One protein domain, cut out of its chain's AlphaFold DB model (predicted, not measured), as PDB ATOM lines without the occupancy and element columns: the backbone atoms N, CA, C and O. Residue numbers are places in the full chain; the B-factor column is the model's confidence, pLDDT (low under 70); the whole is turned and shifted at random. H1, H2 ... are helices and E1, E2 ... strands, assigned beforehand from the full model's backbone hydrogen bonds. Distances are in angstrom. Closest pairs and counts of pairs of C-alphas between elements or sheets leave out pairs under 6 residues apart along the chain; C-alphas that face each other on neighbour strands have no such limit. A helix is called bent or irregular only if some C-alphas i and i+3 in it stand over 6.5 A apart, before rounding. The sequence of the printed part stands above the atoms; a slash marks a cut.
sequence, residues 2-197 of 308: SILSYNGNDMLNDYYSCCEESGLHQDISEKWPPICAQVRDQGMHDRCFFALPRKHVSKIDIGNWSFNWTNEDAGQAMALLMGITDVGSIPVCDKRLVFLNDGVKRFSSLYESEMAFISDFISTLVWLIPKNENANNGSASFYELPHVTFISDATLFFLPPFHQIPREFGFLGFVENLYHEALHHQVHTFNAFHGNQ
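Overview. This is residues 2 to 197 of the 308 residues of an uncharacterized protein of Serratia liquefaciens (UniProt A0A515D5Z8). A small, strongly twisted sheet of five strands has H5 over E4, while the long helix H8 runs past E5, from H6 near its first residues to a cluster of short helices, H1, H2 and H3, near its last. H7 packs on H8, and H4 meets H3 at a corner. The printed part has 196 residues, with eight named helices and five named strands; along the chain H1, H2, H3 and H4 come first, then the strands E1 and E2, then H5, then E3, then H6 and H7, then E4 and E5, and last H8; the class is mixed, helices and strands, and in the branched sheet the neighbour pairs E1 and E2, and E3 and E4, are antiparallel, while E2 and E4, and E4 and E5, are parallel. The whole is compact, with a radius of gyration of the C-alphas of 16.3 A and spans of 47 by 37 by 32 A.

Arrangement. Begin at E4, residues 124 to 130, which has three neighbours. On one side find E2, residues 65 to 70, parallel, with N 125 and O 68 2.8 A apart, and E3, residues 87 to 89, antiparallel, with N 88 and O 129 2.8 A apart. On the other side is E5, residues 148 to 152, parallel, with N 128 and O 151 2.7 A apart. E1, residues 57 to 62, makes an antiparallel hairpin with E2, with N 60 and O 67 2.8 A apart. H5, residues 72 to 81, is on the sheet at a height of 7.2 A, over E4 and across the strands at 82 degrees on the local plane. H8, residues 167 to 194, only grazes the sheet. H7, residues 112 to 121, touches H8 at a steep tilt of 43 degrees, closest at the C-alphas of Phe 121 and Ala 182, 5.3 A. H6, residues 94 to 107, only grazes the sheet and is about perpendicular to H8, touching it at C-alphas 103 and 171, 5.2 A. H1, residues 8 to 17, only just touches H7 and H8, with 3 pairs of C-alphas within 8 A each; H1, H7 and H8 form a bundle, three helices each touching the other two. H2, residues 22 to 29, makes a helical hairpin with H1, closest at C-alphas 15 and 28, 6.9 A. H3, residues 33 to 40, touches H2 at C-alphas 28 and 36, 6.3 A; H4, residues 42 to 47, touches H3 only at the corner. Every O i to N i+4 pair is within hydrogen-bond range in H1, H3, H5, H6 and H7; H2 has 2 of 4, H4 1 of 2 and H8 22 of 24.

Along the chain. Find C-alpha 8 at (369.374, 288.570, 545.812), where H1 begins. E4 runs 19.6 A from C-alpha 124 at (373.697, 294.266, 559.140), and H6 is 19.9 A long. H8 runs 40.9 A to C-alpha 194 at (378.380, 276.700, 543.843). H2 and H8 are irregular: C-alphas 23 and 26 are 7.1 A apart, and C-alphas 168 and 171 are 7.9 A apart.

Size, cuts and confidence. The C-alphas of Glu 20 and Pro 166 are the two farthest apart, 49.0 A. The printed part has no cut. The links E4 to E5 and E5 to H8 are long. Mean pLDDT of the printed part is 91.6; look for values under 70 at residues 136 and 196.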
ATOM      1  N   SER A   2     376.074 282.562 535.973       75.00
ATOM      2  CA  SER A   2     377.208 283.508 535.962       75.00
ATOM      3  C   SER A   2     377.151 284.404 537.199       75.00
ATOM      4  O   SER A   2     376.058 284.823 537.577       75.00
ATOM      5  N   ILE A   3     378.303 284.749 537.785       80.12
ATOM      6  CA  ILE A   3     378.376 285.720 538.893       80.12
ATOM      7  C   ILE A   3     377.775 287.077 538.497       80.12
ATOM      8  O   ILE A   3     377.143 287.735 539.312       80.12
ATOM      9  N   LEU A   4     377.897 287.469 537.221       76.06
ATOM     10  CA  LEU A   4     377.410 288.760 536.722       76.06
ATOM     11  C   LEU A   4     375.882 288.886 536.778       76.06
ATOM     12  O   LEU A   4     375.363 289.996 536.825       76.06
ATOM     13  N   SER A   5     375.167 287.759 536.743       82.62
ATOM     14  CA  SER A   5     373.702 287.714 536.811       82.62
ATOM     15  C   SER A   5     373.168 287.362 538.201       82.62
ATOM     16  O   SER A   5     371.958 287.417 538.402       82.62
ATOM     17  N   TYR A   6     374.048 286.975 539.129       89.75
ATOM     18  CA  TYR A   6     373.678 286.470 540.446       89.75
ATOM     19  C   TYR A   6     373.134 287.598 541.322       89.75
ATOM     20  O   TYR A   6     373.860 288.526 541.672       89.75
ATOM     21  N   ASN A   7     371.852 287.540 541.656       91.56
ATOM     22  CA  ASN A   7     371.152 288.590 542.402       91.56
ATOM     23  C   ASN A   7     370.614 288.075 543.748       91.56
ATOM     24  O   ASN A   7     370.790 286.905 544.092       91.56
ATOM     25  N   GLY A   8     369.938 288.939 544.513       93.38
ATOM     26  CA  GLY A   8     369.374 288.570 545.812       93.38
ATOM     27  C   GLY A   8     368.386 287.401 545.773       93.38
ATOM     28  O   GLY A   8     368.355 286.612 546.714       93.38
ATOM     29  N   ASN A   9     367.615 287.232 544.692       95.06
ATOM     30  CA  ASN A   9     366.692 286.101 544.570       95.06
ATOM     31  C   ASN A   9     367.438 284.789 544.331       95.06
ATOM     32  O   ASN A   9     367.088 283.783 544.944       95.06
ATOM     33  N   ASP A  10     368.460 284.797 543.472       95.56
ATOM     34  CA  ASP A  10     369.304 283.617 543.249       95.56
ATOM     35  C   ASP A  10     369.971 283.192 544.560       95.56
ATOM     36  O   ASP A  10     369.884 282.032 544.953       95.56
ATOM     37  N   MET A  11     370.514 284.160 545.298       95.94
ATOM     38  CA  MET A  11     371.089 283.919 546.613       95.94
ATOM     39  C   MET A  11     370.098 283.327 547.612       95.94
ATOM     40  O   MET A  11     370.432 282.381 548.324       95.94
ATOM     41  N   LEU A  12     368.899 283.897 547.725       96.12
ATOM     42  CA  LEU A  12     367.895 283.366 548.645       96.12
ATOM     43  C   LEU A  12     367.488 281.944 548.249       96.12
ATOM     44  O   LEU A  12     367.342 281.097 549.126       96.12
ATOM     45  N   ASN A  13     367.357 281.659 546.950       95.00
ATOM     46  CA  ASN A  13     367.085 280.309 546.464       95.00
ATOM     47  C   ASN A  13     368.194 279.329 546.860       95.00
ATOM     48  O   ASN A  13     367.874 278.226 547.300       95.00
ATOM     49  N   ASP A  14     369.463 279.731 546.765       94.75
ATOM     50  CA  ASP A  14     370.584 278.903 547.207       94.75
ATOM     51  C   ASP A  14     370.511 278.624 548.716       94.75
ATOM     52  O   ASP A  14     370.544 277.459 549.117       94.75
ATOM     53  N   TYR A  15     370.286 279.650 549.550       95.38
ATOM     54  CA  TYR A  15     370.085 279.461 550.992       95.38
ATOM     55  C   TYR A  15     368.938 278.490 551.301       95.38
ATOM     56  O   TYR A  15     369.105 277.578 552.110       95.38
ATOM     57  N   TYR A  16     367.776 278.665 550.664       94.56
ATOM     58  CA  TYR A  16     366.628 277.782 550.882       94.56
ATOM     59  C   TYR A  16     366.877 276.365 550.361       94.56
ATOM     60  O   TYR A  16     366.397 275.409 550.961       94.56
ATOM     61  N   SER A  17     367.650 276.197 549.286       91.81
ATOM     62  CA  SER A  17     367.990 274.870 548.758       91.81
ATOM     63  C   SER A  17     368.848 274.048 549.725       91.81
ATOM     64  O   SER A  17     368.775 272.821 549.720       91.81
ATOM     65  N   CYS A  18     369.626 274.721 550.579       87.56
ATOM     66  CA  CYS A  18     370.458 274.102 551.608       87.56
ATOM     67  C   CYS A  18     369.760 273.987 552.972       87.56
ATOM     68  O   CYS A  18     370.355 273.470 553.916       87.56
ATOM     69  N   CYS A  19     368.516 274.460 553.097       84.00
ATOM     70  CA  CYS A  19     367.786 274.503 554.355       84.00
ATOM     71  C   CYS A  19     366.451 273.757 554.242       84.00
ATOM     72  O   CYS A  19     365.460 274.299 553.763       84.00
ATOM     73  N   GLU A  20     366.397 272.522 554.742       72.44
ATOM     74  CA  GLU A  20     365.145 271.745 554.814       72.44
ATOM     75  C   GLU A  20     364.256 272.165 556.004       72.44
ATOM     76  O   GLU A  20     363.060 271.865 556.047       72.44
ATOM     77  N   GLU A  21     364.827 272.870 556.985       75.00
ATOM     78  CA  GLU A  21     364.139 273.264 558.212       75.00
ATOM     79  C   GLU A  21     363.316 274.543 558.024       75.00
ATOM     80  O   GLU A  21     363.842 275.658 557.985       75.00
ATOM     81  N   SER A  22     361.987 274.408 558.044       72.38
ATOM     82  CA  SER A  22     361.066 275.551 557.949       72.38
ATOM     83  C   SER A  22     361.285 276.612 559.037       72.38
ATOM     84  O   SER A  22     360.891 277.763 558.862       72.38
ATOM     85  N   GLY A  23     361.889 276.230 560.170       82.81
ATOM     86  CA  GLY A  23     362.168 277.125 561.296       82.81
ATOM     87  C   GLY A  23     363.181 278.229 560.983       82.81
ATOM     88  O   GLY A  23     363.093 279.295 561.580       82.81
ATOM     89  N   LEU A  24     364.085 278.011 560.023       89.81
ATOM     90  CA  LEU A  24     365.127 278.975 559.646       89.81
ATOM     91  C   LEU A  24     364.717 279.874 558.473       89.81
ATOM     92  O   LEU A  24     365.416 280.835 558.156       89.81
ATOM     93  N   HIS A  25     363.576 279.603 557.829       91.94
ATOM     94  CA  HIS A  25     363.152 280.343 556.638       91.94
ATOM     95  C   HIS A  25     362.994 281.840 556.902       91.94
ATOM     96  O   HIS A  25     363.375 282.655 556.065       91.94
ATOM     97  N   GLN A  26     362.455 282.210 558.068       93.50
ATOM     98  CA  GLN A  26     362.327 283.618 558.428       93.50
ATOM     99  C   GLN A  26     363.708 284.270 558.568       93.50
ATOM    100  O   GLN A  26     363.941 285.321 557.974       93.50
ATOM    101  N   ASP A  27     364.632 283.637 559.290       95.88
ATOM    102  CA  ASP A  27     365.998 284.137 559.460       95.88
ATOM    103  C   ASP A  27     366.734 284.280 558.120       95.88
ATOM    104  O   ASP A  27     367.392 285.293 557.897       95.88
ATOM    105  N   ILE A  28     366.580 283.319 557.205       96.38
ATOM    106  CA  ILE A  28     367.140 283.388 555.846       96.38
ATOM    107  C   ILE A  28     366.508 284.540 555.058       96.38
ATOM    108  O   ILE A  28     367.224 285.327 554.443       96.38
ATOM    109  N   SER A  29     365.182 284.700 555.115       94.94
ATOM    110  CA  SER A  29     364.481 285.792 554.423       94.94
ATOM    111  C   SER A  29     364.928 287.177 554.908       94.94
ATOM    112  O   SER A  29     365.069 288.112 554.119       94.94
ATOM    113  N   GLU A  30     365.213 287.289 556.206       95.25
ATOM    114  CA  GLU A  30     365.751 288.483 556.859       95.25
ATOM    115  C   GLU A  30     367.274 288.615 556.685       95.25
ATOM    116  O   GLU A  30     367.851 289.619 557.112       95.25
ATOM    117  N   LYS A  31     367.930 287.629 556.055       97.12
ATOM    118  CA  LYS A  31     369.386 287.550 555.878       97.12
ATOM    119  C   LYS A  31     370.119 287.675 557.216       97.12
ATOM    120  O   LYS A  31     371.069 288.448 557.359       97.12
ATOM    121  N   TRP A  32     369.625 286.960 558.231       97.69
ATOM    122  CA  TRP A  32     370.144 287.010 559.594       97.69
ATOM    123  C   TRP A  32     371.547 286.383 559.652       97.69
ATOM    124  O   TRP A  32     371.678 285.180 559.396       97.69
ATOM    125  N   PRO A  33     372.605 287.150 559.993       97.31
ATOM    126  CA  PRO A  33     373.982 286.727 559.738       97.31
ATOM    127  C   PRO A  33     374.409 285.379 560.334       97.31
ATOM    128  O   PRO A  33     374.993 284.595 559.588       97.31
ATOM    129  N   PRO A  34     374.125 285.042 561.611       96.12
ATOM    130  CA  PRO A  34     374.561 283.761 562.175       96.12
ATOM    131  C   PRO A  34     373.952 282.552 561.456       96.12
ATOM    132  O   PRO A  34     374.649 281.584 561.173       96.12
ATOM    133  N   ILE A  35     372.664 282.631 561.101       96.06
ATOM    134  CA  ILE A  35     371.971 281.549 560.388       96.06
ATOM    135  C   ILE A  35     372.494 281.440 558.958       96.06
ATOM    136  O   ILE A  35     372.787 280.347 558.487       96.06
ATOM    137  N   CYS A  36     372.687 282.573 558.284       96.12
ATOM    138  CA  CYS A  36     373.271 282.583 556.947       96.12
ATOM    139  C   CYS A  36     374.700 282.013 556.952       96.12
ATOM    140  O   CYS A  36     375.049 281.235 556.072       96.12
ATOM    141  N   ALA A  37     375.515 282.334 557.961       95.38
ATOM    142  CA  ALA A  37     376.856 281.770 558.117       95.38
ATOM    143  C   ALA A  37     376.814 280.249 558.266       95.38
ATOM    144  O   ALA A  37     377.552 279.549 557.575       95.38
ATOM    145  N   GLN A  38     375.909 279.761 559.115       93.94
ATOM    146  CA  GLN A  38     375.696 278.342 559.350       93.94
ATOM    147  C   GLN A  38     375.279 277.596 558.072       93.94
ATOM    148  O   GLN A  38     375.896 276.595 557.721       93.94
ATOM    149  N   VAL A  39     374.258 278.096 557.365       93.62
ATOM    150  CA  VAL A  39     373.713 277.456 556.153       93.62
ATOM    151  C   VAL A  39     374.719 277.492 555.007       93.62
ATOM    152  O   VAL A  39     374.861 276.516 554.276       93.62
ATOM    153  N   ARG A  40     375.427 278.615 554.843       91.31
ATOM    154  CA  ARG A  40     376.360 278.813 553.733       91.31
ATOM    155  C   ARG A  40     377.621 277.957 553.872       91.31
ATOM    156  O   ARG A  40     378.106 277.436 552.876       91.31
ATOM    157  N   ASP A  41     378.184 277.849 555.077       90.75
ATOM    158  CA  ASP A  41     379.400 277.067 555.331       90.75
ATOM    159  C   ASP A  41     379.501 276.684 556.815       90.75
ATOM    160  O   ASP A  41     380.137 277.378 557.615       90.75
ATOM    161  N   GLN A  42     378.887 275.556 557.185       90.12
ATOM    162  CA  GLN A  42     378.879 275.059 558.566       90.12
ATOM    163  C   GLN A  42     380.300 274.885 559.129       90.12
ATOM    164  O   GLN A  42     380.560 275.236 560.276       90.12
ATOM    165  N   GLY A  43     381.245 274.387 558.326       90.50
ATOM    166  CA  GLY A  43     382.618 274.150 558.776       90.50
ATOM    167  C   GLY A  43     383.397 275.442 559.038       90.50
ATOM    168  O   GLY A  43     384.246 275.493 559.931       90.50
ATOM    169  N   MET A  44     383.134 276.505 558.275       91.12
ATOM    170  CA  MET A  44     383.645 277.837 558.593       91.12
ATOM    171  C   MET A  44     382.935 278.434 559.807       91.12
ATOM    172  O   MET A  44     383.605 278.946 560.701       91.12
ATOM    173  N   HIS A  45     381.609 278.327 559.876       91.50
ATOM    174  CA  HIS A  45     380.823 278.820 561.003       91.50
ATOM    175  C   HIS A  45     381.271 278.202 562.337       91.50
ATOM    176  O   HIS A  45     381.426 278.921 563.317       91.50
ATOM    177  N   ASP A  46     381.575 276.904 562.375       91.94
ATOM    178  CA  ASP A  46     382.048 276.236 563.593       91.94
ATOM    179  C   ASP A  46     383.434 276.731 564.043       91.94
ATOM    180  O   ASP A  46     383.737 276.747 565.237       91.94
ATOM    181  N   ARG A  47     384.283 277.165 563.099       92.19
ATOM    182  CA  ARG A  47     385.612 277.738 563.390       92.19
ATOM    183  C   ARG A  47     385.540 279.207 563.795       92.19
ATOM    184  O   ARG A  47     386.284 279.635 564.673       92.19
ATOM    185  N   CYS A  48     384.651 279.962 563.163       91.06
ATOM    186  CA  CYS A  48     384.450 281.394 563.363       91.06
ATOM    187  C   CYS A  48     383.062 281.656 563.952       91.06
ATOM    188  O   CYS A  48     382.298 282.473 563.439       91.06
ATOM    189  N   PHE A  49     382.731 280.937 565.025       91.44
ATOM    190  CA  PHE A  49     381.403 281.005 565.618       91.44
ATOM    191  C   PHE A  49     381.115 282.399 566.172       91.44
ATOM    192  O   PHE A  49     381.907 282.968 566.929       91.44
ATOM    193  N   PHE A  50     379.928 282.914 565.860       93.00
ATOM    194  CA  PHE A  50     379.415 284.137 566.452       93.00
ATOM    195  C   PHE A  50     377.910 284.047 566.678       93.00
ATOM    196  O   PHE A  50     377.172 283.418 565.926       93.00
ATOM    197  N   ALA A  51     377.449 284.734 567.718       91.44
ATOM    198  CA  ALA A  51     376.035 284.902 567.991       91.44
ATOM    199  C   ALA A  51     375.668 286.377 567.857       91.44
ATOM    200  O   ALA A  51     376.328 287.250 568.419       91.44
ATOM    201  N   LEU A  52     374.558 286.643 567.176       95.69
ATOM    202  CA  LEU A  52     373.942 287.960 567.131       95.69
ATOM    203  C   LEU A  52     372.488 287.816 567.586       95.69
ATOM    204  O   LEU A  52     371.627 287.448 566.791       95.69
ATOM    205  N   PRO A  53     372.186 288.028 568.877       95.50
ATOM    206  CA  PRO A  53     370.807 288.086 569.341       95.50
ATOM    207  C   PRO A  53     370.111 289.332 568.784       95.50
ATOM    208  O   PRO A  53     370.686 290.418 568.808       95.50
ATOM    209  N   ARG A  54     368.838 289.226 568.383       95.31
ATOM    210  CA  ARG A  54     368.056 290.368 567.855       95.31
ATOM    211  C   ARG A  54     367.997 291.578 568.795       95.31
ATOM    212  O   ARG A  54     367.944 292.710 568.343       95.31
ATOM    213  N   LYS A  55     368.082 291.360 570.111       95.75
ATOM    214  CA  LYS A  55     368.165 292.438 571.115       95.75
ATOM    215  C   LYS A  55     369.466 293.260 571.064       95.75
ATOM    216  O   LYS A  55     369.549 294.280 571.735       95.75
ATOM    217  N   HIS A  56     370.492 292.799 570.347       96.56
ATOM    218  CA  HIS A  56     371.777 293.496 570.202       96.56
ATOM    219  C   HIS A  56     371.847 294.324 568.916       96.56
ATOM    220  O   HIS A  56     372.897 294.885 568.609       96.56
ATOM    221  N   VAL A  57     370.749 294.413 568.165       96.81
ATOM    222  CA  VAL A  57     370.657 295.287 567.002       96.81
ATOM    223  C   VAL A  57     369.502 296.261 567.161       96.81
ATOM    224  O   VAL A  57     368.504 295.989 567.827       96.81
ATOM    225  N   SER A  58     369.634 297.402 566.507       97.25
ATOM    226  CA  SER A  58     368.551 298.343 566.278       97.25
ATOM    227  C   SER A  58     368.260 298.370 564.787       97.25
ATOM    228  O   SER A  58     369.170 298.565 563.982       97.25
ATOM    229  N   LYS A  59     366.997 298.169 564.412       96.81
ATOM    230  CA  LYS A  59     366.576 298.332 563.022       96.81
ATOM    231  C   LYS A  59     366.589 299.820 562.678       96.81
ATOM    232  O   LYS A  59     366.028 300.625 563.420       96.81
ATOM    233  N   ILE A  60     367.248 300.166 561.583       96.69
ATOM    234  CA  ILE A  60     367.349 301.525 561.062       96.69
ATOM    235  C   ILE A  60     366.837 301.570 559.632       96.69
ATOM    236  O   ILE A  60     367.022 300.616 558.877       96.69
ATOM    237  N   ASP A  61     366.253 302.702 559.260       95.50
ATOM    238  CA  ASP A  61     365.793 302.954 557.901       95.50
ATOM    239  C   ASP A  61     366.631 304.071 557.268       95.50
ATOM    240  O   ASP A  61     366.847 305.144 557.849       95.50
ATOM    241  N   ILE A  62     367.126 303.797 556.065       93.31
ATOM    242  CA  ILE A  62     367.835 304.744 555.209       93.31
ATOM    243  C   ILE A  62     367.025 304.813 553.920       93.31
ATOM    244  O   ILE A  62     367.109 303.918 553.085       93.31
ATOM    245  N   GLY A  63     366.194 305.844 553.764       90.25
ATOM    246  CA  GLY A  63     365.223 305.893 552.669       90.25
ATOM    247  C   GLY A  63     364.211 304.747 552.749       90.25
ATOM    248  O   GLY A  63     363.526 304.606 553.757       90.25
ATOM    249  N   ASN A  64     364.119 303.941 551.689       92.00
ATOM    250  CA  ASN A  64     363.191 302.806 551.601       92.00
ATOM    251  C   ASN A  64     363.817 301.471 552.041       92.00
ATOM    252  O   ASN A  64     363.168 300.431 551.931       92.00
ATOM    253  N   TRP A  65     365.071 301.480 552.501       95.00
ATOM    254  CA  TRP A  65     365.811 300.270 552.855       95.00
ATOM    255  C   TRP A  65     366.041 300.201 554.359       95.00
ATOM    256  O   TRP A  65     366.429 301.192 554.984       95.00
ATOM    257  N   SER A  66     365.838 299.011 554.922       96.06
ATOM    258  CA  SER A  66     366.064 298.741 556.338       96.06
ATOM    259  C   SER A  66     367.332 297.921 556.551       96.06
ATOM    260  O   SER A  66     367.542 296.913 555.879       96.06
ATOM    261  N   PHE A  67     368.112 298.290 557.564       97.62
ATOM    262  CA  PHE A  67     369.303 297.564 558.001       97.62
ATOM    263  C   PHE A  67     369.277 297.344 559.513       97.62
ATOM    264  O   PHE A  67     368.638 298.085 560.262       97.62
ATOM    265  N   ASN A  68     370.007 296.342 559.983       97.94
ATOM    266  CA  ASN A  68     370.302 296.149 561.396       97.94
ATOM    267  C   ASN A  68     371.593 296.893 561.739       97.94
ATOM    268  O   ASN A  68     372.621 296.645 561.125       97.94
ATOM    269  N   TRP A  69     371.579 297.771 562.734       97.44
ATOM    270  CA  TRP A  69     372.790 298.388 563.278       97.44
ATOM    271  C   TRP A  69     373.102 297.745 564.623       97.44
ATOM    272  O   TRP A  69     372.279 297.773 565.541       97.44
ATOM    273  N   THR A  70     374.280 297.146 564.752       97.12
ATOM    274  CA  THR A  70     374.682 296.472 565.991       97.12
ATOM    275  C   THR A  70     374.992 297.445 567.120       97.12
ATOM    276  O   THR A  70     375.589 298.497 566.905       97.12
ATOM    277  N   ASN A  71     374.679 297.072 568.355       95.31
ATOM    278  CA  ASN A  71     375.183 297.797 569.512       95.31
ATOM    279  C   ASN A  71     376.719 297.678 569.644       95.31
ATOM    280  O   ASN A  71     377.385 296.956 568.894       95.31
ATOM    281  N   GLU A  72     377.277 298.418 570.601       94.38
ATOM    282  CA  GLU A  72     378.718 298.464 570.864       94.38
ATOM    283  C   GLU A  72     379.300 297.073 571.157       94.38
ATOM    284  O   GLU A  72     380.205 296.632 570.447       94.38
ATOM    285  N   ASP A  73     378.722 296.339 572.112       93.56
ATOM    286  CA  ASP A  73     379.233 295.030 572.537       93.56
ATOM    287  C   ASP A  73     379.269 294.005 571.394       93.56
ATOM    288  O   ASP A  73     380.287 293.348 571.168       93.56
ATOM    289  N   ALA A  74     378.168 293.863 570.645       95.00
ATOM    290  CA  ALA A  74     378.090 292.897 569.551       95.00
ATOM    291  C   ALA A  74     378.995 293.289 568.380       95.00
ATOM    292  O   ALA A  74     379.676 292.432 567.815       95.00
ATOM    293  N   GLY A  75     379.037 294.580 568.036       94.69
ATOM    294  CA  GLY A  75     379.915 295.079 566.982       94.69
ATOM    295  C   GLY A  75     381.392 294.866 567.310       94.69
ATOM    296  O   GLY A  75     382.147 294.374 566.471       94.69
ATOM    297  N   GLN A  76     381.800 295.152 568.550       93.56
ATOM    298  CA  GLN A  76     383.174 294.925 568.997       93.56
ATOM    299  C   GLN A  76     383.527 293.432 569.033       93.56
ATOM    300  O   GLN A  76     384.634 293.066 568.641       93.56
ATOM    301  N   ALA A  77     382.608 292.564 569.467       94.00
ATOM    302  CA  ALA A  77     382.829 291.120 569.458       94.00
ATOM    303  C   ALA A  77     383.064 290.581 568.035       94.00
ATOM    304  O   ALA A  77     383.984 289.793 567.825       94.00
ATOM    305  N   MET A  78     382.287 291.045 567.050       95.06
ATOM    306  CA  MET A  78     382.484 290.664 565.646       95.06
ATOM    307  C   MET A  78     383.793 291.216 565.066       95.06
ATOM    308  O   MET A  78     384.491 290.495 564.358       95.06
ATOM    309  N   ALA A  79     384.166 292.457 565.394       93.25
ATOM    310  CA  ALA A  79     385.447 293.028 564.975       93.25
ATOM    311  C   ALA A  79     386.636 292.218 565.529       93.25
ATOM    312  O   ALA A  79     387.547 291.856 564.785       93.25
ATOM    313  N   LEU A  80     386.585 291.857 566.817       93.50
ATOM    314  CA  LEU A  80     387.589 291.015 567.476       93.50
ATOM    315  C   LEU A  80     387.698 289.628 566.837       93.50
ATOM    316  O   LEU A  80     388.812 289.136 566.662       93.50
ATOM    317  N   LEU A  81     386.570 289.014 566.470       93.69
ATOM    318  CA  LEU A  81     386.552 287.714 565.794       93.69
ATOM    319  C   LEU A  81     387.320 287.752 564.465       93.69
ATOM    320  O   LEU A  81     387.997 286.786 564.128       93.69
ATOM    321  N   MET A  82     387.264 288.877 563.747       93.06
ATOM    322  CA  MET A  82     388.000 289.107 562.495       93.06
ATOM    323  C   MET A  82     389.430 289.630 562.713       93.06
ATOM    324  O   MET A  82     390.095 290.047 561.767       93.06
ATOM    325  N   GLY A  83     389.920 289.637 563.957       91.19
ATOM    326  CA  GLY A  83     391.262 290.110 564.296       91.19
ATOM    327  C   GLY A  83     391.425 291.634 564.288       91.19
ATOM    328  O   GLY A  83     392.553 292.120 564.345       91.19
ATOM    329  N   ILE A  84     390.332 292.402 564.247       90.75
ATOM    330  CA  ILE A  84     390.356 293.869 564.293       90.75
ATOM    331  C   ILE A  84     390.278 294.318 565.759       90.75
ATOM    332  O   ILE A  84     389.207 294.387 566.365       90.75
ATOM    333  N   THR A  85     391.432 294.592 566.366       90.88
ATOM    334  CA  THR A  85     391.545 294.848 567.817       90.88
ATOM    335  C   THR A  85     391.611 296.330 568.197       90.88
ATOM    336  O   THR A  85     391.376 296.704 569.348       90.88
ATOM    337  N   ASP A  86     391.956 297.181 567.238       89.56
ATOM    338  CA  ASP A  86     392.255 298.610 567.372       89.56
ATOM    339  C   ASP A  86     391.032 299.524 567.177       89.56
ATOM    340  O   ASP A  86     391.158 300.750 567.209       89.56
ATOM    341  N   VAL A  87     389.838 298.941 567.062       90.38
ATOM    342  CA  VAL A  87     388.559 299.646 566.897       90.38
ATOM    343  C   VAL A  87     387.584 299.344 568.038       90.38
ATOM    344  O   VAL A  87     387.648 298.295 568.690       90.38
ATOM    345  N   GLY A  88     386.693 300.289 568.320       91.06
ATOM    346  CA  GLY A  88     385.441 300.079 569.048       91.06
ATOM    347  C   GLY A  88     384.258 300.024 568.081       91.06
ATOM    348  O   GLY A  88     384.435 300.181 566.875       91.06
ATOM    349  N   SER A  89     383.054 299.838 568.613       91.75
ATOM    350  CA  SER A  89     381.798 299.935 567.863       91.75
ATOM    351  C   SER A  89     380.887 300.935 568.559       91.75
ATOM    352  O   SER A  89     380.954 301.079 569.776       91.75
ATOM    353  N   ILE A  90     380.041 301.636 567.813       92.06
ATOM    354  CA  ILE A  90     379.090 302.589 568.390       92.06
ATOM    355  C   ILE A  90     377.645 302.182 568.113       92.06
ATOM    356  O   ILE A  90     377.346 301.649 567.038       92.06
ATOM    357  N   PRO A  91     376.724 302.475 569.050       90.31
ATOM    358  CA  PRO A  91     375.302 302.303 568.803       90.31
ATOM    359  C   PRO A  91     374.796 303.308 567.758       90.31
ATOM    360  O   PRO A  91     375.490 304.251 567.362       90.31
ATOM    361  N   VAL A  92     373.538 303.117 567.354       91.19
ATOM    362  CA  VAL A  92     372.819 304.024 566.453       91.19
ATOM    363  C   VAL A  92     372.928 305.474 566.920       91.19
ATOM    364  O   VAL A  92     372.807 305.789 568.103       91.19
ATOM    365  N   CYS A  93     373.125 306.369 565.954       91.19
ATOM    366  CA  CYS A  93     373.251 307.798 566.189       91.19
ATOM    367  C   CYS A  93     372.266 308.581 565.317       91.19
ATOM    368  O   CYS A  93     372.416 308.614 564.093       91.19
ATOM    369  N   ASP A  94     371.329 309.295 565.945       91.56
ATOM    370  CA  ASP A  94     370.301 310.083 565.248       91.56
ATOM    371  C   ASP A  94     370.896 311.091 564.263       91.56
ATOM    372  O   ASP A  94     370.406 311.242 563.150       91.56
ATOM    373  N   LYS A  95     372.007 311.748 564.625       93.12
ATOM    374  CA  LYS A  95     372.680 312.706 563.732       93.12
ATOM    375  C   LYS A  95     373.191 312.043 562.451       93.12
ATOM    376  O   LYS A  95     373.106 312.648 561.386       93.12
ATOM    377  N   ARG A  96     373.706 310.810 562.547       93.00
ATOM    378  CA  ARG A  96     374.140 310.039 561.373       93.00
ATOM    379  C   ARG A  96     372.938 309.617 560.542       93.00
ATOM    380  O   ARG A  96     372.964 309.793 559.333       93.00
ATOM    381  N   LEU A  97     371.864 309.148 561.176       94.00
ATOM    382  CA  LEU A  97     370.638 308.791 560.460       94.00
ATOM    383  C   LEU A  97     370.024 309.983 559.723       94.00
ATOM    384  O   LEU A  97     369.612 309.824 558.577       94.00
ATOM    385  N   VAL A  98     369.997 311.167 560.337       95.06
ATOM    386  CA  VAL A  98     369.546 312.402 559.677       95.06
ATOM    387  C   VAL A  98     370.434 312.716 558.477       95.06
ATOM    388  O   VAL A  98     369.915 312.887 557.379       95.06
ATOM    389  N   PHE A  99     371.761 312.694 558.645       94.69
ATOM    390  CA  PHE A  99     372.702 312.912 557.542       94.69
ATOM    391  C   PHE A  99     372.480 311.938 556.373       94.69
ATOM    392  O   PHE A  99     372.416 312.361 555.219       94.69
ATOM    393  N   LEU A 100     372.327 310.642 556.662       94.62
ATOM    394  CA  LEU A 100     372.104 309.616 555.643       94.62
ATOM    395  C   LEU A 100     370.755 309.811 554.936       94.62
ATOM    396  O   LEU A 100     370.696 309.767 553.711       94.62
ATOM    397  N   ASN A 101     369.684 310.091 555.680       94.38
ATOM    398  CA  ASN A 101     368.353 310.300 555.107       94.38
ATOM    399  C   ASN A 101     368.227 311.617 554.322       94.38
ATOM    400  O   ASN A 101     367.460 311.692 553.361       94.38
ATOM    401  N   ASP A 102     368.987 312.650 554.680       94.62
ATOM    402  CA  ASP A 102     369.077 313.871 553.876       94.62
ATOM    403  C   ASP A 102     369.839 313.619 552.568       94.62
ATOM    404  O   ASP A 102     369.427 314.093 551.506       94.62
ATOM    405  N   GLY A 103     370.898 312.806 552.620       93.25
ATOM    406  CA  GLY A 103     371.611 312.326 551.437       93.25
ATOM    407  C   GLY A 103     370.715 311.533 550.481       93.25
ATOM    408  O   GLY A 103     370.699 311.826 549.286       93.25
ATOM    409  N   VAL A 104     369.899 310.620 551.019       91.44
ATOM    410  CA  VAL A 104     368.857 309.894 550.274       91.44
ATOM    411  C   VAL A 104     367.970 310.881 549.509       91.44
ATOM    412  O   VAL A 104     367.883 310.851 548.284       91.44
ATOM    413  N   LYS A 105     367.357 311.844 550.204       90.50
ATOM    414  CA  LYS A 105     366.466 312.819 549.553       90.50
ATOM    415  C   LYS A 105     367.169 313.591 548.437       90.50
ATOM    416  O   LYS A 105     366.583 313.792 547.375       90.50
ATOM    417  N   ARG A 106     368.419 314.002 548.667       90.19
ATOM    418  CA  ARG A 106     369.205 314.791 547.713       90.19
ATOM    419  C   ARG A 106     369.579 314.014 546.453       90.19
ATOM    420  O   ARG A 106     369.573 314.603 545.382       90.19
ATOM    421  N   PHE A 107     369.900 312.727 546.570       89.50
ATOM    422  CA  PHE A 107     370.436 311.925 545.463       89.50
ATOM    423  C   PHE A 107     369.485 310.816 544.993       89.50
ATOM    424  O   PHE A 107     369.928 309.859 544.367       89.50
ATOM    425  N   SER A 108     368.192 310.916 545.312       83.12
ATOM    426  CA  SER A 108     367.203 309.830 545.176       83.12
ATOM    427  C   SER A 108     367.174 309.108 543.828       83.12
ATOM    428  O   SER A 108     367.018 307.891 543.792       83.12
ATOM    429  N   SER A 109     367.391 309.823 542.727       83.06
ATOM    430  CA  SER A 109     367.404 309.270 541.367       83.06
ATOM    431  C   SER A 109     368.710 308.563 540.976       83.06
ATOM    432  O   SER A 109     368.776 307.943 539.915       83.06
ATOM    433  N   LEU A 110     369.759 308.653 541.799       87.94
ATOM    434  CA  LEU A 110     371.095 308.159 541.471       87.94
ATOM    435  C   LEU A 110     371.373 306.752 542.003       87.94
ATOM    436  O   LEU A 110     372.064 305.994 541.331       87.94
ATOM    437  N   TYR A 111     370.877 306.392 543.183       84.12
ATOM    438  CA  TYR A 111     371.385 305.226 543.920       84.12
ATOM    439  C   TYR A 111     370.371 304.088 544.093       84.12
ATOM    440  O   TYR A 111     370.687 303.107 544.757       84.12
ATOM    441  N   GLU A 112     369.143 304.207 543.580       88.81
ATOM    442  CA  GLU A 112     368.058 303.256 543.878       88.81
ATOM    443  C   GLU A 112     368.430 301.805 543.535       88.81
ATOM    444  O   GLU A 112     368.253 300.906 544.357       88.81
ATOM    445  N   SER A 113     369.029 301.590 542.360       90.94
ATOM    446  CA  SER A 113     369.531 300.280 541.936       90.94
ATOM    447  C   SER A 113     370.640 299.747 542.843       90.94
ATOM    448  O   SER A 113     370.637 298.571 543.200       90.94
ATOM    449  N   GLU A 114     371.581 300.603 543.236       93.94
ATOM    450  CA  GLU A 114     372.715 300.221 544.072       93.94
ATOM    451  C   GLU A 114     372.268 299.935 545.502       93.94
ATOM    452  O   GLU A 114     372.731 298.970 546.089       93.94
ATOM    453  N   MET A 115     371.326 300.703 546.051       94.31
ATOM    454  CA  MET A 115     370.760 300.447 547.375       94.31
ATOM    455  C   MET A 115     369.903 299.180 547.406       94.31
ATOM    456  O   MET A 115     369.959 298.446 548.391       94.31
ATOM    457  N   ALA A 116     369.164 298.879 546.332       94.38
ATOM    458  CA  ALA A 116     368.480 297.594 546.192       94.38
ATOM    459  C   ALA A 116     369.489 296.435 546.233       94.38
ATOM    460  O   ALA A 116     369.364 295.549 547.077       94.38
ATOM    461  N   PHE A 117     370.550 296.511 545.426       96.12
ATOM    462  CA  PHE A 117     371.627 295.519 545.431       96.12
ATOM    463  C   PHE A 117     372.347 295.421 546.787       96.12
ATOM    464  O   PHE A 117     372.588 294.329 547.293       96.12
ATOM    465  N   ILE A 118     372.653 296.553 547.429       97.50
ATOM    466  CA  ILE A 118     373.225 296.591 548.782       97.50
ATOM    467  C   ILE A 118     372.313 295.836 549.745       97.50
ATOM    468  O   ILE A 118     372.798 295.011 550.510       97.50
ATOM    469  N   SER A 119     371.003 296.077 549.699       96.75
ATOM    470  CA  SER A 119     370.049 295.419 550.594       96.75
ATOM    471  C   SER A 119     369.884 293.925 550.319       96.75
ATOM    472  O   SER A 119     369.491 293.182 551.220       96.75
ATOM    473  N   ASP A 120     370.206 293.456 549.110       96.50
ATOM    474  CA  ASP A 120     370.251 292.028 548.799       96.50
ATOM    475  C   ASP A 120     371.387 291.341 549.556       96.50
ATOM    476  O   ASP A 120     371.163 290.298 550.163       96.50
ATOM    477  N   PHE A 121     372.575 291.945 549.600       97.94
ATOM    478  CA  PHE A 121     373.777 291.300 550.136       97.94
ATOM    479  C   PHE A 121     374.195 291.781 551.526       97.94
ATOM    480  O   PHE A 121     374.987 291.108 552.180       97.94
ATOM    481  N   ILE A 122     373.642 292.882 552.029       98.19
ATOM    482  CA  ILE A 122     373.948 293.451 553.343       98.19
ATOM    483  C   ILE A 122     372.648 293.632 554.121       98.19
ATOM    484  O   ILE A 122     371.750 294.361 553.706       98.19
ATOM    485  N   SER A 123     372.569 293.004 555.293       98.12
ATOM    486  CA  SER A 123     371.453 293.166 556.233       98.12
ATOM    487  C   SER A 123     371.879 293.875 557.513       98.12
ATOM    488  O   SER A 123     371.037 294.431 558.215       98.12
ATOM    489  N   THR A 124     373.175 293.850 557.840       98.25
ATOM    490  CA  THR A 124     373.697 294.266 559.140       98.25
ATOM    491  C   THR A 124     374.934 295.148 558.988       98.25
ATOM    492  O   THR A 124     375.884 294.803 558.291       98.25
ATOM    493  N   LEU A 125     374.932 296.287 559.673       97.62
ATOM    494  CA  LEU A 125     376.014 297.260 559.713       97.62
ATOM    495  C   LEU A 125     376.648 297.278 561.106       97.62
ATOM    496  O   LEU A 125     375.951 297.364 562.123       97.62
ATOM    497  N   VAL A 126     377.977 297.252 561.134       96.50
ATOM    498  CA  VAL A 126     378.783 297.473 562.337       96.50
ATOM    499  C   VAL A 126     379.531 298.784 562.161       96.50
ATOM    500  O   VAL A 126     380.433 298.882 561.330       96.50
ATOM    501  N   TRP A 127     379.153 299.803 562.933       95.50
ATOM    502  CA  TRP A 127     379.803 301.108 562.850       95.50
ATOM    503  C   TRP A 127     380.998 301.180 563.792       95.50
ATOM    504  O   TRP A 127     380.844 301.275 565.009       95.50
ATOM    505  N   LEU A 128     382.189 301.154 563.214       93.69
ATOM    506  CA  LEU A 128     383.463 301.169 563.904       93.69
ATOM    507  C   LEU A 128     383.928 302.587 564.231       93.69
ATOM    508  O   LEU A 128     383.696 303.542 563.485       93.69
ATOM    509  N   ILE A 129     384.644 302.696 565.349       92.50
ATOM    510  CA  ILE A 129     385.383 303.898 565.737       92.50
ATOM    511  C   ILE A 129     386.842 303.546 566.055       92.50
ATOM    512  O   ILE A 129     387.090 302.542 566.722       92.50
ATOM    513  N   PRO A 130     387.819 304.358 565.628       90.00
ATOM    514  CA  PRO A 130     389.217 304.138 565.984       90.00
ATOM    515  C   PRO A 130     389.429 304.257 567.496       90.00
ATOM    516  O   PRO A 130     388.965 305.216 568.113       90.00
ATOM    517  N   LYS A 131     390.191 303.334 568.099       89.56
ATOM    518  CA  LYS A 131     390.683 303.486 569.485       89.56
ATOM    519  C   LYS A 131     391.981 304.292 569.562       89.56
ATOM    520  O   LYS A 131     392.371 304.715 570.646       89.56
ATOM    521  N   ASN A 132     392.678 304.462 568.440       86.94
ATOM    522  CA  ASN A 132     393.938 305.195 568.338       86.94
ATOM    523  C   ASN A 132     394.153 305.725 566.906       86.94
ATOM    524  O   ASN A 132     393.420 305.366 565.989       86.94
ATOM    525  N   GLU A 133     395.161 306.578 566.716       80.50
ATOM    526  CA  GLU A 133     395.445 307.257 565.437       80.50
ATOM    527  C   GLU A 133     395.858 306.311 564.300       80.50
ATOM    528  O   GLU A 133     395.661 306.637 563.132       80.50
ATOM    529  N   ASN A 134     396.395 305.136 564.633       78.31
ATOM    530  CA  ASN A 134     396.848 304.139 563.662       78.31
ATOM    531  C   ASN A 134     395.777 303.086 563.356       78.31
ATOM    532  O   ASN A 134     396.064 302.126 562.641       78.31
ATOM    533  N   ALA A 135     394.578 303.229 563.928       80.19
ATOM    534  CA  ALA A 135     393.562 302.202 563.838       80.19
ATOM    535  C   ALA A 135     393.020 302.046 562.412       80.19
ATOM    536  O   ALA A 135     392.877 303.027 561.672       80.19
ATOM    537  N   ASN A 136     392.666 300.815 562.042       69.25
ATOM    538  CA  ASN A 136     392.001 300.569 560.771       69.25
ATOM    539  C   ASN A 136     390.630 301.269 560.731       69.25
ATOM    540  O   ASN A 136     389.729 300.954 561.503       69.25
ATOM    541  N   ASN A 137     390.478 302.210 559.799       73.56
ATOM    542  CA  ASN A 137     389.268 303.015 559.624       73.56
ATOM    543  C   ASN A 137     388.532 302.710 558.307       73.56
ATOM    544  O   ASN A 137     387.626 303.449 557.933       73.56
ATOM    545  N   GLY A 138     388.916 301.664 557.572       78.25
ATOM    546  CA  GLY A 138     388.257 301.282 556.318       78.25
ATOM    547  C   GLY A 138     386.886 300.626 556.513       78.25
ATOM    548  O   GLY A 138     386.518 300.247 557.625       78.25
ATOM    549  N   SER A 139     386.139 300.470 555.414       81.81
ATOM    550  CA  SER A 139     385.076 299.462 555.360       81.81
ATOM    551  C   SER A 139     385.673 298.076 555.143       81.81
ATOM    552  O   SER A 139     386.786 297.949 554.625       81.81
ATOM    553  N   ALA A 140     384.947 297.048 555.573       87.38
ATOM    554  CA  ALA A 140     385.320 295.670 555.306       87.38
ATOM    555  C   ALA A 140     384.108 294.738 555.332       87.38
ATOM    556  O   ALA A 140     383.202 294.871 556.162       87.38
ATOM    557  N   SER A 141     384.159 293.738 554.465       88.12
ATOM    558  CA  SER A 141     383.314 292.552 554.459       88.12
ATOM    559  C   SER A 141     384.194 291.315 554.581       88.12
ATOM    560  O   SER A 141     385.317 291.265 554.078       88.12
ATOM    561  N   PHE A 142     383.677 290.304 555.270       90.50
ATOM    562  CA  PHE A 142     384.393 289.060 555.514       90.50
ATOM    563  C   PHE A 142     383.567 287.900 555.001       90.50
ATOM    564  O   PHE A 142     382.337 287.938 555.062       90.50
ATOM    565  N   TYR A 143     384.244 286.862 554.508       89.81
ATOM    566  CA  TYR A 143     383.560 285.632 554.146       89.81
ATOM    567  C   TYR A 143     382.836 285.120 555.389       89.81
ATOM    568  O   TYR A 143     381.624 285.008 555.372       89.81
ATOM    569  N   GLU A 144     383.536 284.963 556.505       93.62
ATOM    570  CA  GLU A 144     383.091 284.428 557.796       93.62
ATOM    571  C   GLU A 144     381.825 285.092 558.365       93.62
ATOM    572  O   GLU A 144     381.065 284.440 559.081       93.62
ATOM    573  N   LEU A 145     381.568 286.358 558.024       95.75
ATOM    574  CA  LEU A 145     380.439 287.151 558.513       95.75
ATOM    575  C   LEU A 145     379.520 287.584 557.349       95.75
ATOM    576  O   LEU A 145     379.533 288.758 556.967       95.75
ATOM    577  N   PRO A 146     378.716 286.673 556.760       96.00
ATOM    578  CA  PRO A 146     377.810 287.022 555.668       96.00
ATOM    579  C   PRO A 146     376.826 288.104 556.094       96.00
ATOM    580  O   PRO A 146     376.355 288.117 557.230       96.00
ATOM    581  N   HIS A 147     376.482 288.992 555.164       97.81
ATOM    582  CA  HIS A 147     375.523 290.081 555.369       97.81
ATOM    583  C   HIS A 147     375.902 291.121 556.430       97.81
ATOM    584  O   HIS A 147     375.134 292.063 556.647       97.81
ATOM    585  N   VAL A 148     377.079 290.997 557.051       98.06
ATOM    586  CA  VAL A 148     377.647 291.986 557.968       98.06
ATOM    587  C   VAL A 148     378.673 292.818 557.222       98.06
ATOM    588  O   VAL A 148     379.582 292.289 556.585       98.06
ATOM    589  N   THR A 149     378.546 294.135 557.321       97.50
ATOM    590  CA  THR A 149     379.541 295.062 556.785       97.50
ATOM    591  C   THR A 149     380.019 296.003 557.875       97.50
ATOM    592  O   THR A 149     379.220 296.654 558.553       97.50
ATOM    593  N   PHE A 150     381.337 296.071 558.034       96.06
ATOM    594  CA  PHE A 150     381.989 297.036 558.901       96.06
ATOM    595  C   PHE A 150     382.154 298.350 558.147       96.06
ATOM    596  O   PHE A 150     382.617 298.362 557.007       96.06
ATOM    597  N   ILE A 151     381.776 299.453 558.784       94.56
ATOM    598  CA  ILE A 151     381.886 300.809 558.240       94.56
ATOM    599  C   ILE A 151     382.381 301.762 559.321       94.56
ATOM    600  O   ILE A 151     382.247 301.476 560.505       94.56
ATOM    601  N   SER A 152     382.916 302.913 558.937       92.38
ATOM    602  CA  SER A 152     383.321 303.967 559.870       92.38
ATOM    603  C   SER A 152     382.945 305.348 559.327       92.38
ATOM    604  O   SER A 152     382.492 305.493 558.191       92.38
ATOM    605  N   ASP A 153     383.193 306.406 560.102       91.25
ATOM    606  CA  ASP A 153     383.040 307.773 559.586       91.25
ATOM    607  C   ASP A 153     383.997 308.059 558.407       91.25
ATOM    608  O   ASP A 153     383.688 308.897 557.560       91.25
ATOM    609  N   ALA A 154     385.133 307.358 558.301       89.44
ATOM    610  CA  ALA A 154     386.031 307.496 557.156       89.44
ATOM    611  C   ALA A 154     385.425 306.894 555.877       89.44
ATOM    612  O   ALA A 154     385.629 307.449 554.800       89.44
ATOM    613  N   THR A 155     384.596 305.849 555.986       89.25
ATOM    614  CA  THR A 155     383.830 305.267 554.867       89.25
ATOM    615  C   THR A 155     382.911 306.290 554.187       89.25
ATOM    616  O   THR A 155     382.575 306.158 553.015       89.25
ATOM    617  N   LEU A 156     382.521 307.361 554.880       92.12
ATOM    618  CA  LEU A 156     381.735 308.434 554.269       92.12
ATOM    619  C   LEU A 156     382.555 309.281 553.292       92.12
ATOM    620  O   LEU A 156     381.992 309.891 552.391       92.12
ATOM    621  N   PHE A 157     383.872 309.366 553.478       92.69
ATOM    622  CA  PHE A 157     384.696 310.370 552.803       92.69
ATOM    623  C   PHE A 157     385.902 309.796 552.068       92.69
ATOM    624  O   PHE A 157     386.589 310.556 551.395       92.69
ATOM    625  N   PHE A 158     386.158 308.494 552.175       91.50
ATOM    626  CA  PHE A 158     387.245 307.818 551.480       91.50
ATOM    627  C   PHE A 158     386.704 306.719 550.574       91.50
ATOM    628  O   PHE A 158     385.978 305.830 551.012       91.50
ATOM    629  N   LEU A 159     387.089 306.785 549.305       90.56
ATOM    630  CA  LEU A 159     386.698 305.862 548.257       90.56
ATOM    631  C   LEU A 159     387.913 305.049 547.766       90.56
ATOM    632  O   LEU A 159     388.922 305.639 547.349       90.56
ATOM    633  N   PRO A 160     387.840 303.706 547.734       86.62
ATOM    634  CA  PRO A 160     388.897 302.864 547.175       86.62
ATOM    635  C   PRO A 160     389.171 303.170 545.686       86.62
ATOM    636  O   PRO A 160     388.242 303.361 544.916       86.62
ATOM    637  N   PRO A 161     390.417 303.163 545.190       81.19
ATOM    638  CA  PRO A 161     391.609 302.766 545.912       81.19
ATOM    639  C   PRO A 161     392.135 303.843 546.875       81.19
ATOM    640  O   PRO A 161     392.678 303.439 547.893       81.19
ATOM    641  N   PHE A 162     391.984 305.151 546.591       82.12
ATOM    642  CA  PHE A 162     392.707 306.225 547.310       82.12
ATOM    643  C   PHE A 162     392.109 307.652 547.216       82.12
ATOM    644  O   PHE A 162     392.867 308.614 547.133       82.12
ATOM    645  N   HIS A 163     390.786 307.836 547.170       88.25
ATOM    646  CA  HIS A 163     390.210 309.177 546.951       88.25
ATOM    647  C   HIS A 163     389.485 309.689 548.178       88.25
ATOM    648  O   HIS A 163     388.556 309.048 548.655       88.25
ATOM    649  N   GLN A 164     389.881 310.865 548.656       91.50
ATOM    650  CA  GLN A 164     389.067 311.614 549.599       91.50
ATOM    651  C   GLN A 164     388.039 312.444 548.825       91.50
ATOM    652  O   GLN A 164     388.397 313.115 547.858       91.50
ATOM    653  N   ILE A 165     386.780 312.422 549.255       91.94
ATOM    654  CA  ILE A 165     385.704 313.189 548.618       91.94
ATOM    655  C   ILE A 165     385.284 314.392 549.472       91.94
ATOM    656  O   ILE A 165     385.422 314.355 550.702       91.94
ATOM    657  N   PRO A 166     384.753 315.466 548.856       92.12
ATOM    658  CA  PRO A 166     384.234 316.606 549.602       92.12
ATOM    659  C   PRO A 166     383.087 316.206 550.539       92.12
ATOM    660  O   PRO A 166     382.290 315.310 550.242       92.12
ATOM    661  N   ARG A 167     382.992 316.876 551.693       90.62
ATOM    662  CA  ARG A 167     382.074 316.483 552.780       90.62
ATOM    663  C   ARG A 167     380.607 316.523 552.365       90.62
ATOM    664  O   ARG A 167     379.817 315.699 552.817       90.62
ATOM    665  N   GLU A 168     380.243 317.454 551.495       90.38
ATOM    666  CA  GLU A 168     378.899 317.602 550.948       90.38
ATOM    667  C   GLU A 168     378.450 316.408 550.092       90.38
ATOM    668  O   GLU A 168     377.250 316.268 549.852       90.38
ATOM    669  N   PHE A 169     379.378 315.543 549.665       92.88
ATOM    670  CA  PHE A 169     379.108 314.306 548.927       92.88
ATOM    671  C   PHE A 169     379.244 313.049 549.795       92.88
ATOM    672  O   PHE A 169     379.198 311.944 549.265       92.88
ATOM    673  N   GLY A 170     379.364 313.177 551.124       93.75
ATOM    674  CA  GLY A 170     379.645 312.030 551.997       93.75
ATOM    675  C   GLY A 170     378.615 310.892 551.937       93.75
ATOM    676  O   GLY A 170     378.948 309.731 552.155       93.75
ATOM    677  N   PHE A 171     377.364 311.191 551.572       94.31
ATOM    678  CA  PHE A 171     376.361 310.156 551.311       94.31
ATOM    679  C   PHE A 171     376.701 309.291 550.084       94.31
ATOM    680  O   PHE A 171     376.479 308.086 550.104       94.31
ATOM    681  N   LEU A 172     377.286 309.870 549.031       94.38
ATOM    682  CA  LEU A 172     377.747 309.093 547.877       94.38
ATOM    683  C   LEU A 172     378.904 308.172 548.269       94.38
ATOM    684  O   LEU A 172     378.952 307.038 547.802       94.38
ATOM    685  N   GLY A 173     379.780 308.633 549.170       94.69
ATOM    686  CA  GLY A 173     380.831 307.809 549.766       94.69
ATOM    687  C   GLY A 173     380.283 306.625 550.558       94.69
ATOM    688  O   GLY A 173     380.741 305.497 550.385       94.69
ATOM    689  N   PHE A 174     379.245 306.864 551.362       95.12
ATOM    690  CA  PHE A 174     378.524 305.814 552.080       95.12
ATOM    691  C   PHE A 174     377.955 304.746 551.137       95.12
ATOM    692  O   PHE A 174     378.237 303.563 551.316       95.12
ATOM    693  N   VAL A 175     377.186 305.162 550.123       95.88
ATOM    694  CA  VAL A 175     376.574 304.235 549.158       95.88
ATOM    695  C   VAL A 175     377.645 303.464 548.398       95.88
ATOM    696  O   VAL A 175     377.541 302.250 548.279       95.88
ATOM    697  N   GLU A 176     378.686 304.137 547.905       96.19
ATOM    698  CA  GLU A 176     379.719 303.475 547.109       96.19
ATOM    699  C   GLU A 176     380.471 302.411 547.907       96.19
ATOM    700  O   GLU A 176     380.699 301.317 547.399       96.19
ATOM    701  N   ASN A 177     380.836 302.706 549.156       96.31
ATOM    702  CA  ASN A 177     381.521 301.728 549.987       96.31
ATOM    703  C   ASN A 177     380.600 300.570 550.378       96.31
ATOM    704  O   ASN A 177     381.027 299.425 550.316       96.31
ATOM    705  N   LEU A 178     379.324 300.809 550.699       96.94
ATOM    706  CA  LEU A 178     378.398 299.690 550.906       96.94
ATOM    707  C   LEU A 178     378.217 298.855 549.636       96.94
ATOM    708  O   LEU A 178     378.173 297.633 549.718       96.94
ATOM    709  N   TYR A 179     378.153 299.489 548.467       96.94
ATOM    710  CA  TYR A 179     378.072 298.787 547.189       96.94
ATOM    711  C   TYR A 179     379.333 297.948 546.933       96.94
ATOM    712  O   TYR A 179     379.234 296.788 546.544       96.94
ATOM    713  N   HIS A 180     380.512 298.498 547.231       96.19
ATOM    714  CA  HIS A 180     381.795 297.797 547.175       96.19
ATOM    715  C   HIS A 180     381.790 296.528 548.036       96.19
ATOM    716  O   HIS A 180     382.111 295.444 547.550       96.19
ATOM    717  N   GLU A 181     381.382 296.642 549.299       96.69
ATOM    718  CA  GLU A 181     381.325 295.500 550.213       96.69
ATOM    719  C   GLU A 181     380.204 294.511 549.845       96.69
ATOM    720  O   GLU A 181     380.364 293.302 549.996       96.69
ATOM    721  N   ALA A 182     379.086 294.989 549.291       97.44
ATOM    722  CA  ALA A 182     378.012 294.133 548.790       97.44
ATOM    723  C   ALA A 182     378.481 293.260 547.615       97.44
ATOM    724  O   ALA A 182     378.140 292.081 547.557       97.44
ATOM    725  N   LEU A 183     379.311 293.800 546.716       96.38
ATOM    726  CA  LEU A 183     379.918 293.036 545.620       96.38
ATOM    727  C   LEU A 183     380.874 291.956 546.147       96.38
ATOM    728  O   LEU A 183     380.909 290.844 545.618       96.38
ATOM    729  N   HIS A 184     381.618 292.241 547.218       94.50
ATOM    730  CA  HIS A 184     382.408 291.218 547.903       94.50
ATOM    731  C   HIS A 184     381.518 290.122 548.502       94.50
ATOM    732  O   HIS A 184     381.772 288.940 548.267       94.50
ATOM    733  N   HIS A 185     380.436 290.488 549.196       95.94
ATOM    734  CA  HIS A 185     379.464 289.528 549.734       95.94
ATOM    735  C   HIS A 185     378.801 288.675 548.653       95.94
ATOM    736  O   HIS A 185     378.665 287.466 548.840       95.94
ATOM    737  N   GLN A 186     378.434 289.261 547.514       95.25
ATOM    738  CA  GLN A 186     377.877 288.539 546.368       95.25
ATOM    739  C   GLN A 186     378.830 287.438 545.899       95.25
ATOM    740  O   GLN A 186     378.434 286.282 545.756       95.25
ATOM    741  N   VAL A 187     380.102 287.785 545.724       91.38
ATOM    742  CA  VAL A 187     381.140 286.854 545.290       91.38
ATOM    743  C   VAL A 187     381.416 285.770 546.338       91.38
ATOM    744  O   VAL A 187     381.483 284.588 545.998       91.38
ATOM    745  N   HIS A 188     381.530 286.143 547.617       91.38
ATOM    746  CA  HIS A 188     381.686 285.195 548.725       91.38
ATOM    747  C   HIS A 188     380.544 284.175 548.762       91.38
ATOM    748  O   HIS A 188     380.778 282.977 548.902       91.38
ATOM    749  N   THR A 189     379.316 284.659 548.603       92.75
ATOM    750  CA  THR A 189     378.098 283.851 548.640       92.75
ATOM    751  C   THR A 189     378.026 282.900 547.448       92.75
ATOM    752  O   THR A 189     377.853 281.700 547.640       92.75
ATOM    753  N   PHE A 190     378.234 283.411 546.231       91.44
ATOM    754  CA  PHE A 190     378.236 282.604 545.009       91.44
ATOM    755  C   PHE A 190     379.247 281.453 545.085       91.44
ATOM    756  O   PHE A 190     378.943 280.313 544.733       91.44
ATOM    757  N   ASN A 191     380.460 281.726 545.571       87.75
ATOM    758  CA  ASN A 191     381.488 280.694 545.684       87.75
ATOM    759  C   ASN A 191     381.145 279.626 546.714       87.75
ATOM    760  O   ASN A 191     381.470 278.459 546.492       87.75
ATOM    761  N   ALA A 192     380.516 280.017 547.822       89.62
ATOM    762  CA  ALA A 192     380.161 279.079 548.869       89.62
ATOM    763  C   ALA A 192     379.118 278.061 548.387       89.62
ATOM    764  O   ALA A 192     379.312 276.862 548.570       89.62
ATOM    765  N   PHE A 193     378.062 278.514 547.704       89.69
ATOM    766  CA  PHE A 193     376.977 277.625 547.272       89.69
ATOM    767  C   PHE A 193     377.282 276.832 546.009       89.69
ATOM    768  O   PHE A 193     376.824 275.702 545.854       89.69
ATOM    769  N   HIS A 194     378.084 277.381 545.100       86.44
ATOM    770  CA  HIS A 194     378.380 276.700 543.843       86.44
ATOM    771  C   HIS A 194     379.718 275.959 543.850       86.44
ATOM    772  O   HIS A 194     380.129 275.452 542.807       86.44
ATOM    773  N   GLY A 195     380.414 275.904 544.994       70.56
ATOM    774  CA  GLY A 195     381.693 275.199 545.141       70.56
ATOM    775  C   GLY A 195     382.774 275.680 544.165       70.56
ATOM    776  O   GLY A 195     383.738 274.961 543.888       70.56
ATOM    777  N   ASN A 196     382.606 276.881 543.608       67.25
ATOM    778  CA  ASN A 196     383.453 277.419 542.555       67.25
ATOM    779  C   ASN A 196     384.697 278.041 543.181       67.25
ATOM    780  O   ASN A 196     384.807 279.256 543.326       67.25
ATOM    781  N   GLN A 197     385.672 277.203 543.533       76.06
ATOM    782  CA  GLN A 197     387.025 277.701 543.768       76.06
ATOM    783  C   GLN A 197     387.492 278.470 542.523       76.06
ATOM    784  O   GLN A 197     387.260 278.043 541.394       76.06
TER     785      GLN A 197